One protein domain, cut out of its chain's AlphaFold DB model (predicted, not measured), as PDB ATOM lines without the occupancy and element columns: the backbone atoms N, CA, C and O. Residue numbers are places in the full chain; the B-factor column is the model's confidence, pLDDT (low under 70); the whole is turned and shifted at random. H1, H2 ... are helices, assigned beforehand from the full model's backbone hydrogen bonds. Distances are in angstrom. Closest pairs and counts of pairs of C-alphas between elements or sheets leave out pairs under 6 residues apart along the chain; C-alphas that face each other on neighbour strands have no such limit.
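This is residues 8 to 76 of the 77 residues of the protein "COX assembly mitochondrial protein" of Exidia glandulosa HHB12029 (UniProt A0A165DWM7). One long helix, H4, makes the length of this model, and the chain before it folds back along its first part like a hook: H2 packs on H4 near its beginning, H1 lies near H4 further along, and the short H3 sits at the turn. Residues 51 to 76, of which 51 to 74 belong to H4, stick out as a free arm. The printed part has 69 residues with four named helices, in the order H1, H2, H3, H4, and no named strand; the class is all helix. The whole is extended, a rod spanning 69 by 17 by 13 A, with a radius of gyration of the C-alphas of 20.6 A.

H4, residues 36 to 74, touches H2, residues 14 to 24, with its residues 38 to 42 alone; their closest C-alphas, those of Phe 16 and Leu 42, are 5.2 A apart. They run opposite ways at a shallow tilt of 34 degrees, only just short of steep. H1, residues 8 to 12, is close to H4 but not clearly touching, the closest C-alphas being those of Arg 9 and Leu 46 at 7.3 A. H3, residues 27 to 31, and H2 touch only at the corner, and only just, with 3 pairs of C-alphas within 8 A; the closest are those of His 24 and Lys 30, 5.7 A apart. H3 and H4 are only just apart, at 8.5 A. In H1, H2, H3 and H4 every O i to N i+4 pair is within hydrogen-bond range.

H4 is 56.8 A long, from C-alpha 36 at (-55.048, -27.440, -10.273) to C-alpha 74 at (-24.661, -43.831, -55.316). H2 is 15.1 A long, H1 6.6 A and H3 6.5 A; H1 begins at C-alpha 8, (-51.838, -42.906, -27.685).

The C-alphas of Phe 28 and Glu 76, the two farthest apart, are 69.3 A apart. The printed part has no cut, and its three links are tight. The mean pLDDT of the printed part is 89.7; residue 76 is under 70.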
ATOM      1  N   THR A   8     -53.188 -42.529 -28.135       75.88
ATOM      2  CA  THR A   8     -51.838 -42.906 -27.685       75.88
ATOM      3  C   THR A   8     -51.311 -42.064 -26.519       75.88
ATOM      4  O   THR A   8     -50.649 -42.570 -25.619       75.88
ATOM      5  N   ARG A   9     -51.599 -40.757 -26.495       79.88
ATOM      6  CA  ARG A   9     -51.167 -39.863 -25.404       79.88
ATOM      7  C   ARG A   9     -52.034 -40.048 -24.167       79.88
ATOM      8  O   ARG A   9     -51.552 -39.873 -23.050       79.88
ATOM      9  N   ARG A  10     -53.310 -40.380 -24.379       78.38
ATOM     10  CA  ARG A  10     -54.248 -40.710 -23.309       78.38
ATOM     11  C   ARG A  10     -53.845 -42.004 -22.613       78.38
ATOM     12  O   ARG A  10     -53.916 -42.037 -21.397       78.38
ATOM     13  N   GLU A  11     -53.391 -43.015 -23.348       85.12
ATOM     14  CA  GLU A  11     -52.906 -44.278 -22.777       85.12
ATOM     15  C   GLU A  11     -51.672 -44.080 -21.889       85.12
ATOM     16  O   GLU A  11     -51.654 -44.553 -20.757       85.12
ATOM     17  N   VAL A  12     -50.673 -43.321 -22.355       87.38
ATOM     18  CA  VAL A  12     -49.431 -43.081 -21.592       87.38
ATOM     19  C   VAL A  12     -49.682 -42.274 -20.315       87.38
ATOM     20  O   VAL A  12     -49.113 -42.575 -19.273       87.38
ATOM     21  N   CYS A  13     -50.543 -41.255 -20.376       91.19
ATOM     22  CA  CYS A  13     -50.867 -40.404 -19.225       91.19
ATOM     23  C   CYS A  13     -52.207 -40.780 -18.565       91.19
ATOM     24  O   CYS A  13     -52.840 -39.921 -17.945       91.19
ATOM     25  N   LYS A  14     -52.664 -42.032 -18.717       90.44
ATOM     26  CA  LYS A  14     -54.020 -42.470 -18.348       90.44
ATOM     27  C   LYS A  14     -54.355 -42.195 -16.887       90.44
ATOM     28  O   LYS A  14     -55.401 -41.619 -16.612       90.44
ATOM     29  N   GLU A  15     -53.440 -42.510 -15.977       90.38
ATOM     30  CA  GLU A  15     -53.629 -42.328 -14.532       90.38
ATOM     31  C   GLU A  15     -53.900 -40.858 -14.164       90.38
ATOM     32  O   GLU A  15     -54.827 -40.550 -13.415       90.38
ATOM     33  N   PHE A  16     -53.162 -39.921 -14.769       90.56
ATOM     34  CA  PHE A  16     -53.362 -38.483 -14.558       90.56
ATOM     35  C   PHE A  16     -54.661 -37.970 -15.193       90.56
ATOM     36  O   PHE A  16     -55.298 -37.052 -14.669       90.56
ATOM     37  N   VAL A  17     -55.061 -38.547 -16.330       89.56
ATOM     38  CA  VAL A  17     -56.331 -38.216 -16.989       89.56
ATOM     39  C   VAL A  17     -57.508 -38.675 -16.129       89.56
ATOM     40  O   VAL A  17     -58.404 -37.871 -15.877       89.56
ATOM     41  N   GLU A  18     -57.482 -39.912 -15.633       91.12
ATOM     42  CA  GLU A  18     -58.517 -40.474 -14.758       91.12
ATOM     43  C   GLU A  18     -58.613 -39.703 -13.437       91.12
ATOM     44  O   GLU A  18     -59.712 -39.339 -13.016       91.12
ATOM     45  N   ALA A  19     -57.479 -39.347 -12.825       90.19
ATOM     46  CA  ALA A  19     -57.453 -38.518 -11.621       90.19
ATOM     47  C   ALA A  19     -58.080 -37.132 -11.857       90.19
ATOM     48  O   ALA A  19     -58.843 -36.623 -11.026       90.19
ATOM     49  N   LEU A  20     -57.798 -36.509 -13.007       90.06
ATOM     50  CA  LEU A  20     -58.364 -35.204 -13.343       90.06
ATOM     51  C   LEU A  20     -59.860 -35.298 -13.675       90.06
ATOM     52  O   LEU A  20     -60.622 -34.386 -13.346       90.06
ATOM     53  N   GLU A  21     -60.300 -36.387 -14.304       89.75
ATOM     54  CA  GLU A  21     -61.715 -36.666 -14.564       89.75
ATOM     55  C   GLU A  21     -62.485 -36.919 -13.265       89.75
ATOM     56  O   GLU A  21     -63.530 -36.299 -13.056       89.75
ATOM     57  N   ALA A  22     -61.923 -37.697 -12.340       90.25
ATOM     58  CA  ALA A  22     -62.476 -37.903 -11.006       90.25
ATOM     59  C   ALA A  22     -62.576 -36.590 -10.209       90.25
ATOM     60  O   ALA A  22     -63.577 -36.340  -9.538       90.25
ATOM     61  N   CYS A  23     -61.585 -35.697 -10.318       89.31
ATOM     62  CA  CYS A  23     -61.657 -34.382  -9.674       89.31
ATOM     63  C   CYS A  23     -62.743 -33.490 -10.297       89.31
ATOM     64  O   CYS A  23     -63.502 -32.829  -9.584       89.31
ATOM     65  N   HIS A  24     -62.862 -33.502 -11.627       88.88
ATOM     66  CA  HIS A  24     -63.889 -32.753 -12.350       88.88
ATOM     67  C   HIS A  24     -65.305 -33.318 -12.197       88.88
ATOM     68  O   HIS A  24     -66.256 -32.584 -12.475       88.88
ATOM     69  N   ALA A  25     -65.464 -34.558 -11.724       90.12
ATOM     70  CA  ALA A  25     -66.765 -35.116 -11.365       90.12
ATOM     71  C   ALA A  25     -67.463 -34.297 -10.263       90.12
ATOM     72  O   ALA A  25     -68.686 -34.313 -10.168       90.12
ATOM     73  N   SER A  26     -66.703 -33.533  -9.462       87.94
ATOM     74  CA  SER A  26     -67.247 -32.547  -8.529       87.94
ATOM     75  C   SER A  26     -67.203 -31.134  -9.134       87.94
ATOM     76  O   SER A  26     -66.124 -30.536  -9.235       87.94
ATOM     77  N   PRO A  27     -68.359 -30.534  -9.482       81.88
ATOM     78  CA  PRO A  27     -68.406 -29.198 -10.076       81.88
ATOM     79  C   PRO A  27     -67.767 -28.143  -9.170       81.88
ATOM     80  O   PRO A  27     -67.017 -27.291  -9.638       81.88
ATOM     81  N   PHE A  28     -67.985 -28.232  -7.855       84.31
ATOM     82  CA  PHE A  28     -67.471 -27.258  -6.890       84.31
ATOM     83  C   PHE A  28     -65.935 -27.260  -6.804       84.31
ATOM     84  O   PHE A  28     -65.314 -26.198  -6.737       84.31
ATOM     85  N   LYS A  29     -65.298 -28.436  -6.887       81.81
ATOM     86  CA  LYS A  29     -63.827 -28.565  -6.904       81.81
ATOM     87  C   LYS A  29     -63.203 -27.957  -8.157       81.81
ATOM     88  O   LYS A  29     -62.120 -27.376  -8.100       81.81
ATOM     89  N   LYS A  30     -63.916 -28.047  -9.282       76.94
ATOM     90  CA  LYS A  30     -63.533 -27.399 -10.537       76.94
ATOM     91  C   LYS A  30     -63.594 -25.872 -10.428       76.94
ATOM     92  O   LYS A  30     -62.658 -25.214 -10.866       76.94
ATOM     93  N   TYR A  31     -64.653 -25.316  -9.833       83.38
ATOM     94  CA  TYR A  31     -64.797 -23.861  -9.675       83.38
ATOM     95  C   TYR A  31     -63.814 -23.265  -8.664       83.38
ATOM     96  O   TYR A  31     -63.297 -22.175  -8.880       83.38
ATOM     97  N   THR A  32     -63.517 -23.989  -7.586       86.62
ATOM     98  CA  THR A  32     -62.609 -23.525  -6.521       86.62
ATOM     99  C   THR A  32     -61.125 -23.714  -6.844       86.62
ATOM    100  O   THR A  32     -60.274 -23.273  -6.078       86.62
ATOM    101  N   GLY A  33     -60.781 -24.361  -7.964       84.94
ATOM    102  CA  GLY A  33     -59.390 -24.591  -8.363       84.94
ATOM    103  C   GLY A  33     -58.680 -25.719  -7.604       84.94
ATOM    104  O   GLY A  33     -57.472 -25.886  -7.754       84.94
ATOM    105  N   GLN A  34     -59.406 -26.543  -6.841       87.38
ATOM    106  CA  GLN A  34     -58.825 -27.680  -6.109       87.38
ATOM    107  C   GLN A  34     -58.185 -28.731  -7.035       87.38
ATOM    108  O   GLN A  34     -57.285 -29.452  -6.619       87.38
ATOM    109  N   CYS A  35     -58.593 -28.791  -8.307       89.69
ATOM    110  CA  CYS A  35     -58.031 -29.716  -9.296       89.69
ATOM    111  C   CYS A  35     -56.730 -29.219  -9.965       89.69
ATOM    112  O   CYS A  35     -56.204 -29.895 -10.849       89.69
ATOM    113  N   ASN A  36     -56.204 -28.042  -9.595       89.75
ATOM    114  CA  ASN A  36     -55.048 -27.440 -10.273       89.75
ATOM    115  C   ASN A  36     -53.752 -28.253 -10.121       89.75
ATOM    116  O   ASN A  36     -52.965 -28.288 -11.065       89.75
ATOM    117  N   GLY A  37     -53.549 -28.927  -8.984       91.25
ATOM    118  CA  GLY A  37     -52.389 -29.804  -8.770       91.25
ATOM    119  C   GLY A  37     -52.386 -30.992  -9.733       91.25
ATOM    120  O   GLY A  37     -51.455 -31.154 -10.514       91.25
ATOM    121  N   ILE A  38     -53.498 -31.727  -9.792       90.38
ATOM    122  CA  ILE A  38     -53.677 -32.873 -10.701       90.38
ATOM    123  C   ILE A  38     -53.544 -32.431 -12.166       90.38
ATOM    124  O   ILE A  38     -52.910 -33.086 -12.992       90.38
ATOM    125  N   LYS A  39     -54.098 -31.261 -12.506       90.06
ATOM    126  CA  LYS A  39     -53.923 -30.660 -13.834       90.06
ATOM    127  C   LYS A  39     -52.453 -30.357 -14.143       90.06
ATOM    128  O   LYS A  39     -52.038 -30.507 -15.291       90.06
ATOM    129  N   HIS A  40     -51.674 -29.904 -13.163       93.44
ATOM    130  CA  HIS A  40     -50.246 -29.655 -13.345       93.44
ATOM    131  C   HIS A  40     -49.485 -30.956 -13.626       93.44
ATOM    132  O   HIS A  40     -48.708 -31.000 -14.577       93.44
ATOM    133  N   GLU A  41     -49.772 -32.023 -12.885       92.44
ATOM    134  CA  GLU A  41     -49.168 -33.344 -13.098       92.44
ATOM    135  C   GLU A  41     -49.470 -33.893 -14.496       92.44
ATOM    136  O   GLU A  41     -48.555 -34.285 -15.227       92.44
ATOM    137  N   LEU A  42     -50.730 -33.808 -14.936       92.31
ATOM    138  CA  LEU A  42     -51.103 -34.192 -16.297       92.31
ATOM    139  C   LEU A  42     -50.334 -33.383 -17.354       92.31
ATOM    140  O   LEU A  42     -49.845 -33.940 -18.339       92.31
ATOM    141  N   ASN A  43     -50.195 -32.068 -17.156       92.00
ATOM    142  CA  ASN A  43     -49.431 -31.217 -18.069       92.00
ATOM    143  C   ASN A  43     -47.952 -31.611 -18.128       92.00
ATOM    144  O   ASN A  43     -47.355 -31.558 -19.205       92.00
ATOM    145  N   MET A  44     -47.363 -32.009 -16.999       93.88
ATOM    146  CA  MET A  44     -45.985 -32.487 -16.954       93.88
ATOM    147  C   MET A  44     -45.831 -33.795 -17.728       93.88
ATOM    148  O   MET A  44     -44.962 -33.869 -18.598       93.88
ATOM    149  N   CYS A  45     -46.726 -34.767 -17.524       93.44
ATOM    150  CA  CYS A  45     -46.730 -36.014 -18.293       93.44
ATOM    151  C   CYS A  45     -46.792 -35.752 -19.810       93.44
ATOM    152  O   CYS A  45     -45.943 -36.213 -20.579       93.44
ATOM    153  N   LEU A  46     -47.732 -34.909 -20.251       91.69
ATOM    154  CA  LEU A  46     -47.887 -34.562 -21.667       91.69
ATOM    155  C   LEU A  46     -46.681 -33.801 -22.231       91.69
ATOM    156  O   LEU A  46     -46.337 -33.962 -23.406       91.69
ATOM    157  N   ARG A  47     -46.028 -32.971 -21.412       92.94
ATOM    158  CA  ARG A  47     -44.807 -32.262 -21.803       92.94
ATOM    159  C   ARG A  47     -43.650 -33.229 -22.025       92.94
ATOM    160  O   ARG A  47     -42.970 -33.089 -23.039       92.94
ATOM    161  N   HIS A  48     -43.456 -34.201 -21.136       93.00
ATOM    162  CA  HIS A  48     -42.432 -35.233 -21.301       93.00
ATOM    163  C   HIS A  48     -42.646 -36.026 -22.591       93.00
ATOM    164  O   HIS A  48     -41.745 -36.088 -23.428       93.00
ATOM    165  N   LEU A  49     -43.870 -36.502 -22.826       91.50
ATOM    166  CA  LEU A  49     -44.207 -37.258 -24.033       91.50
ATOM    167  C   LEU A  49     -43.993 -36.449 -25.320       91.50
ATOM    168  O   LEU A  49     -43.534 -36.972 -26.341       91.50
ATOM    169  N   ARG A  50     -44.300 -35.147 -25.284       91.75
ATOM    170  CA  ARG A  50     -44.040 -34.236 -26.404       91.75
ATOM    171  C   ARG A  50     -42.546 -34.123 -26.704       91.75
ATOM    172  O   ARG A  50     -42.185 -34.116 -27.879       91.75
ATOM    173  N   VAL A  51     -41.703 -33.998 -25.680       94.56
ATOM    174  CA  VAL A  51     -40.245 -33.904 -25.850       94.56
ATOM    175  C   VAL A  51     -39.697 -35.205 -26.423       94.56
ATOM    176  O   VAL A  51     -39.030 -35.161 -27.454       94.56
ATOM    177  N   GLU A  52     -40.071 -36.346 -25.845       93.38
ATOM    178  CA  GLU A  52     -39.614 -37.666 -26.288       93.38
ATOM    179  C   GLU A  52     -40.012 -37.948 -27.746       93.38
ATOM    180  O   GLU A  52     -39.193 -38.345 -28.575       93.38
ATOM    181  N   THR A  53     -41.268 -37.673 -28.103       91.06
ATOM    182  CA  THR A  53     -41.749 -37.859 -29.480       91.06
ATOM    183  C   THR A  53     -41.029 -36.916 -30.446       91.06
ATOM    184  O   THR A  53     -40.675 -37.305 -31.557       91.06
ATOM    185  N   ALA A  54     -40.775 -35.669 -30.039       94.44
ATOM    186  CA  ALA A  54     -40.030 -34.724 -30.862       94.44
ATOM    187  C   ALA A  54     -38.575 -35.171 -31.076       94.44
ATOM    188  O   ALA A  54     -38.033 -34.968 -32.160       94.44
ATOM    189  N   GLU A  55     -37.942 -35.786 -30.078       95.81
ATOM    190  CA  GLU A  55     -36.601 -36.367 -30.197       95.81
ATOM    191  C   GLU A  55     -36.575 -37.545 -31.165       95.81
ATOM    192  O   GLU A  55     -35.761 -37.530 -32.092       95.81
ATOM    193  N   LYS A  56     -37.510 -38.492 -31.027       95.12
ATOM    194  CA  LYS A  56     -37.662 -39.625 -31.955       95.12
ATOM    195  C   LYS A  56     -37.865 -39.142 -33.390       95.12
ATOM    196  O   LYS A  56     -37.099 -39.506 -34.279       95.12
ATOM    197  N   ASN A  57     -38.794 -38.210 -33.602       95.12
ATOM    198  CA  ASN A  57     -39.061 -37.647 -34.926       95.12
ATOM    199  C   ASN A  57     -37.830 -36.947 -35.522       95.12
ATOM    200  O   ASN A  57     -37.577 -37.059 -36.723       95.12
ATOM    201  N   ARG A  58     -37.045 -36.231 -34.702       96.25
ATOM    202  CA  ARG A  58     -35.788 -35.606 -35.145       96.25
ATOM    203  C   ARG A  58     -34.737 -36.647 -35.518       96.25
ATOM    204  O   ARG A  58     -34.052 -36.455 -36.521       96.25
ATOM    205  N   ALA A  59     -34.590 -37.712 -34.736       96.88
ATOM    206  CA  ALA A  59     -33.647 -38.790 -35.026       96.88
ATOM    207  C   ALA A  59     -34.008 -39.491 -36.342       96.88
ATOM    208  O   ALA A  59     -33.173 -39.593 -37.239       96.88
ATOM    209  N   GLU A  60     -35.273 -39.865 -36.519       97.19
ATOM    210  CA  GLU A  60     -35.737 -40.481 -37.758       97.19
ATOM    211  C   GLU A  60     -35.606 -39.555 -38.970       97.19
ATOM    212  O   GLU A  60     -35.241 -40.004 -40.052       97.19
ATOM    213  N   ALA A  61     -35.877 -38.255 -38.812       96.62
ATOM    214  CA  ALA A  61     -35.695 -37.290 -39.891       96.62
ATOM    215  C   ALA A  61     -34.226 -37.201 -40.333       96.62
ATOM    216  O   ALA A  61     -33.957 -37.147 -41.531       96.62
ATOM    217  N   ARG A  62     -33.276 -37.240 -39.386       96.25
ATOM    218  CA  ARG A  62     -31.836 -37.291 -39.696       96.25
ATOM    219  C   ARG A  62     -31.466 -38.578 -40.427       96.25
ATOM    220  O   ARG A  62     -30.768 -38.501 -41.429       96.25
ATOM    221  N   LEU A  63     -31.974 -39.727 -39.979       96.75
ATOM    222  CA  LEU A  63     -31.734 -41.017 -40.638       96.75
ATOM    223  C   LEU A  63     -32.299 -41.047 -42.063       96.75
ATOM    224  O   LEU A  63     -31.621 -41.490 -42.984       96.75
ATOM    225  N   ARG A  64     -33.525 -40.546 -42.267       95.19
ATOM    226  CA  ARG A  64     -34.128 -40.431 -43.606       95.19
ATOM    227  C   ARG A  64     -33.315 -39.511 -44.511       95.19
ATOM    228  O   ARG A  64     -33.114 -39.843 -45.672       95.19
ATOM    229  N   LYS A  65     -32.826 -38.389 -43.973       95.31
ATOM    230  CA  LYS A  65     -31.974 -37.453 -44.711       95.31
ATOM    231  C   LYS A  65     -30.648 -38.097 -45.128       95.31
ATOM    232  O   LYS A  65     -30.291 -37.984 -46.290       95.31
ATOM    233  N   GLN A  66     -29.966 -38.798 -44.221       95.81
ATOM    234  CA  GLN A  66     -28.714 -39.503 -44.533       95.81
ATOM    235  C   GLN A  66     -28.920 -40.550 -45.628       95.81
ATOM    236  O   GLN A  66     -28.239 -40.503 -46.641       95.81
ATOM    237  N   LYS A  67     -29.935 -41.413 -45.486       94.75
ATOM    238  CA  LYS A  67     -30.264 -42.418 -46.510       94.75
ATOM    239  C   LYS A  67     -30.529 -41.791 -47.875       94.75
ATOM    240  O   LYS A  67     -30.064 -42.309 -48.879       94.75
ATOM    241  N   PHE A  68     -31.272 -40.686 -47.907       94.38
ATOM    242  CA  PHE A  68     -31.528 -39.962 -49.146       94.38
ATOM    243  C   PHE A  68     -30.233 -39.415 -49.764       94.38
ATOM    244  O   PHE A  68     -30.002 -39.611 -50.949       94.38
ATOM    245  N   GLU A  69     -29.373 -38.769 -48.973       94.00
ATOM    246  CA  GLU A  69     -28.083 -38.250 -49.447       94.00
ATOM    247  C   GLU A  69     -27.151 -39.363 -49.948       94.00
ATOM    248  O   GLU A  69     -26.482 -39.177 -50.961       94.00
ATOM    249  N   ASP A  70     -27.125 -40.514 -49.278       93.81
ATOM    250  CA  ASP A  70     -26.321 -41.668 -49.685       93.81
ATOM    251  C   ASP A  70     -26.836 -42.267 -51.004       93.81
ATOM    252  O   ASP A  70     -26.055 -42.465 -51.931       93.81
ATOM    253  N   SER A  71     -28.156 -42.454 -51.145       91.81
ATOM    254  CA  SER A  71     -28.762 -42.937 -52.396       91.81
ATOM    255  C   SER A  71     -28.590 -41.965 -53.567       91.81
ATOM    256  O   SER A  71     -28.509 -42.404 -54.711       91.81
ATOM    257  N   MET A  72     -28.542 -40.653 -53.319       90.25
ATOM    258  CA  MET A  72     -28.262 -39.672 -54.374       90.25
ATOM    259  C   MET A  72     -26.817 -39.788 -54.874       90.25
ATOM    260  O   MET A  72     -26.601 -39.790 -56.080       90.25
ATOM    261  N   LYS A  73     -25.844 -39.955 -53.967       88.44
ATOM    262  CA  LYS A  73     -24.426 -40.123 -54.333       88.44
ATOM    263  C   LYS A  73     -24.161 -41.432 -55.073       88.44
ATOM    264  O   LYS A  73     -23.353 -41.449 -55.989       88.44
ATOM    265  N   GLU A  74     -24.822 -42.519 -54.675       79.56
ATOM    266  CA  GLU A  74     -24.661 -43.831 -55.316       79.56
ATOM    267  C   GLU A  74     -25.198 -43.859 -56.758       79.56
ATOM    268  O   GLU A  74     -24.667 -44.588 -57.585       79.56
ATOM    269  N   ASN A  75     -26.200 -43.032 -57.083       71.75
ATOM    270  CA  ASN A  75     -26.758 -42.921 -58.437       71.75
ATOM    271  C   ASN A  75     -26.053 -41.874 -59.332       71.75
ATOM    272  O   ASN A  75     -26.419 -41.742 -60.498       71.75
ATOM    273  N   GLU A  76     -25.092 -41.107 -58.803       62.06
ATOM    274  CA  GLU A  76     -24.290 -40.121 -59.556       62.06
ATOM    275  C   GLU A  76     -22.935 -40.679 -60.054       62.06
ATOM    276  O   GLU A  76     -22.146 -39.928 -60.635       62.06
TER     277      GLU A  76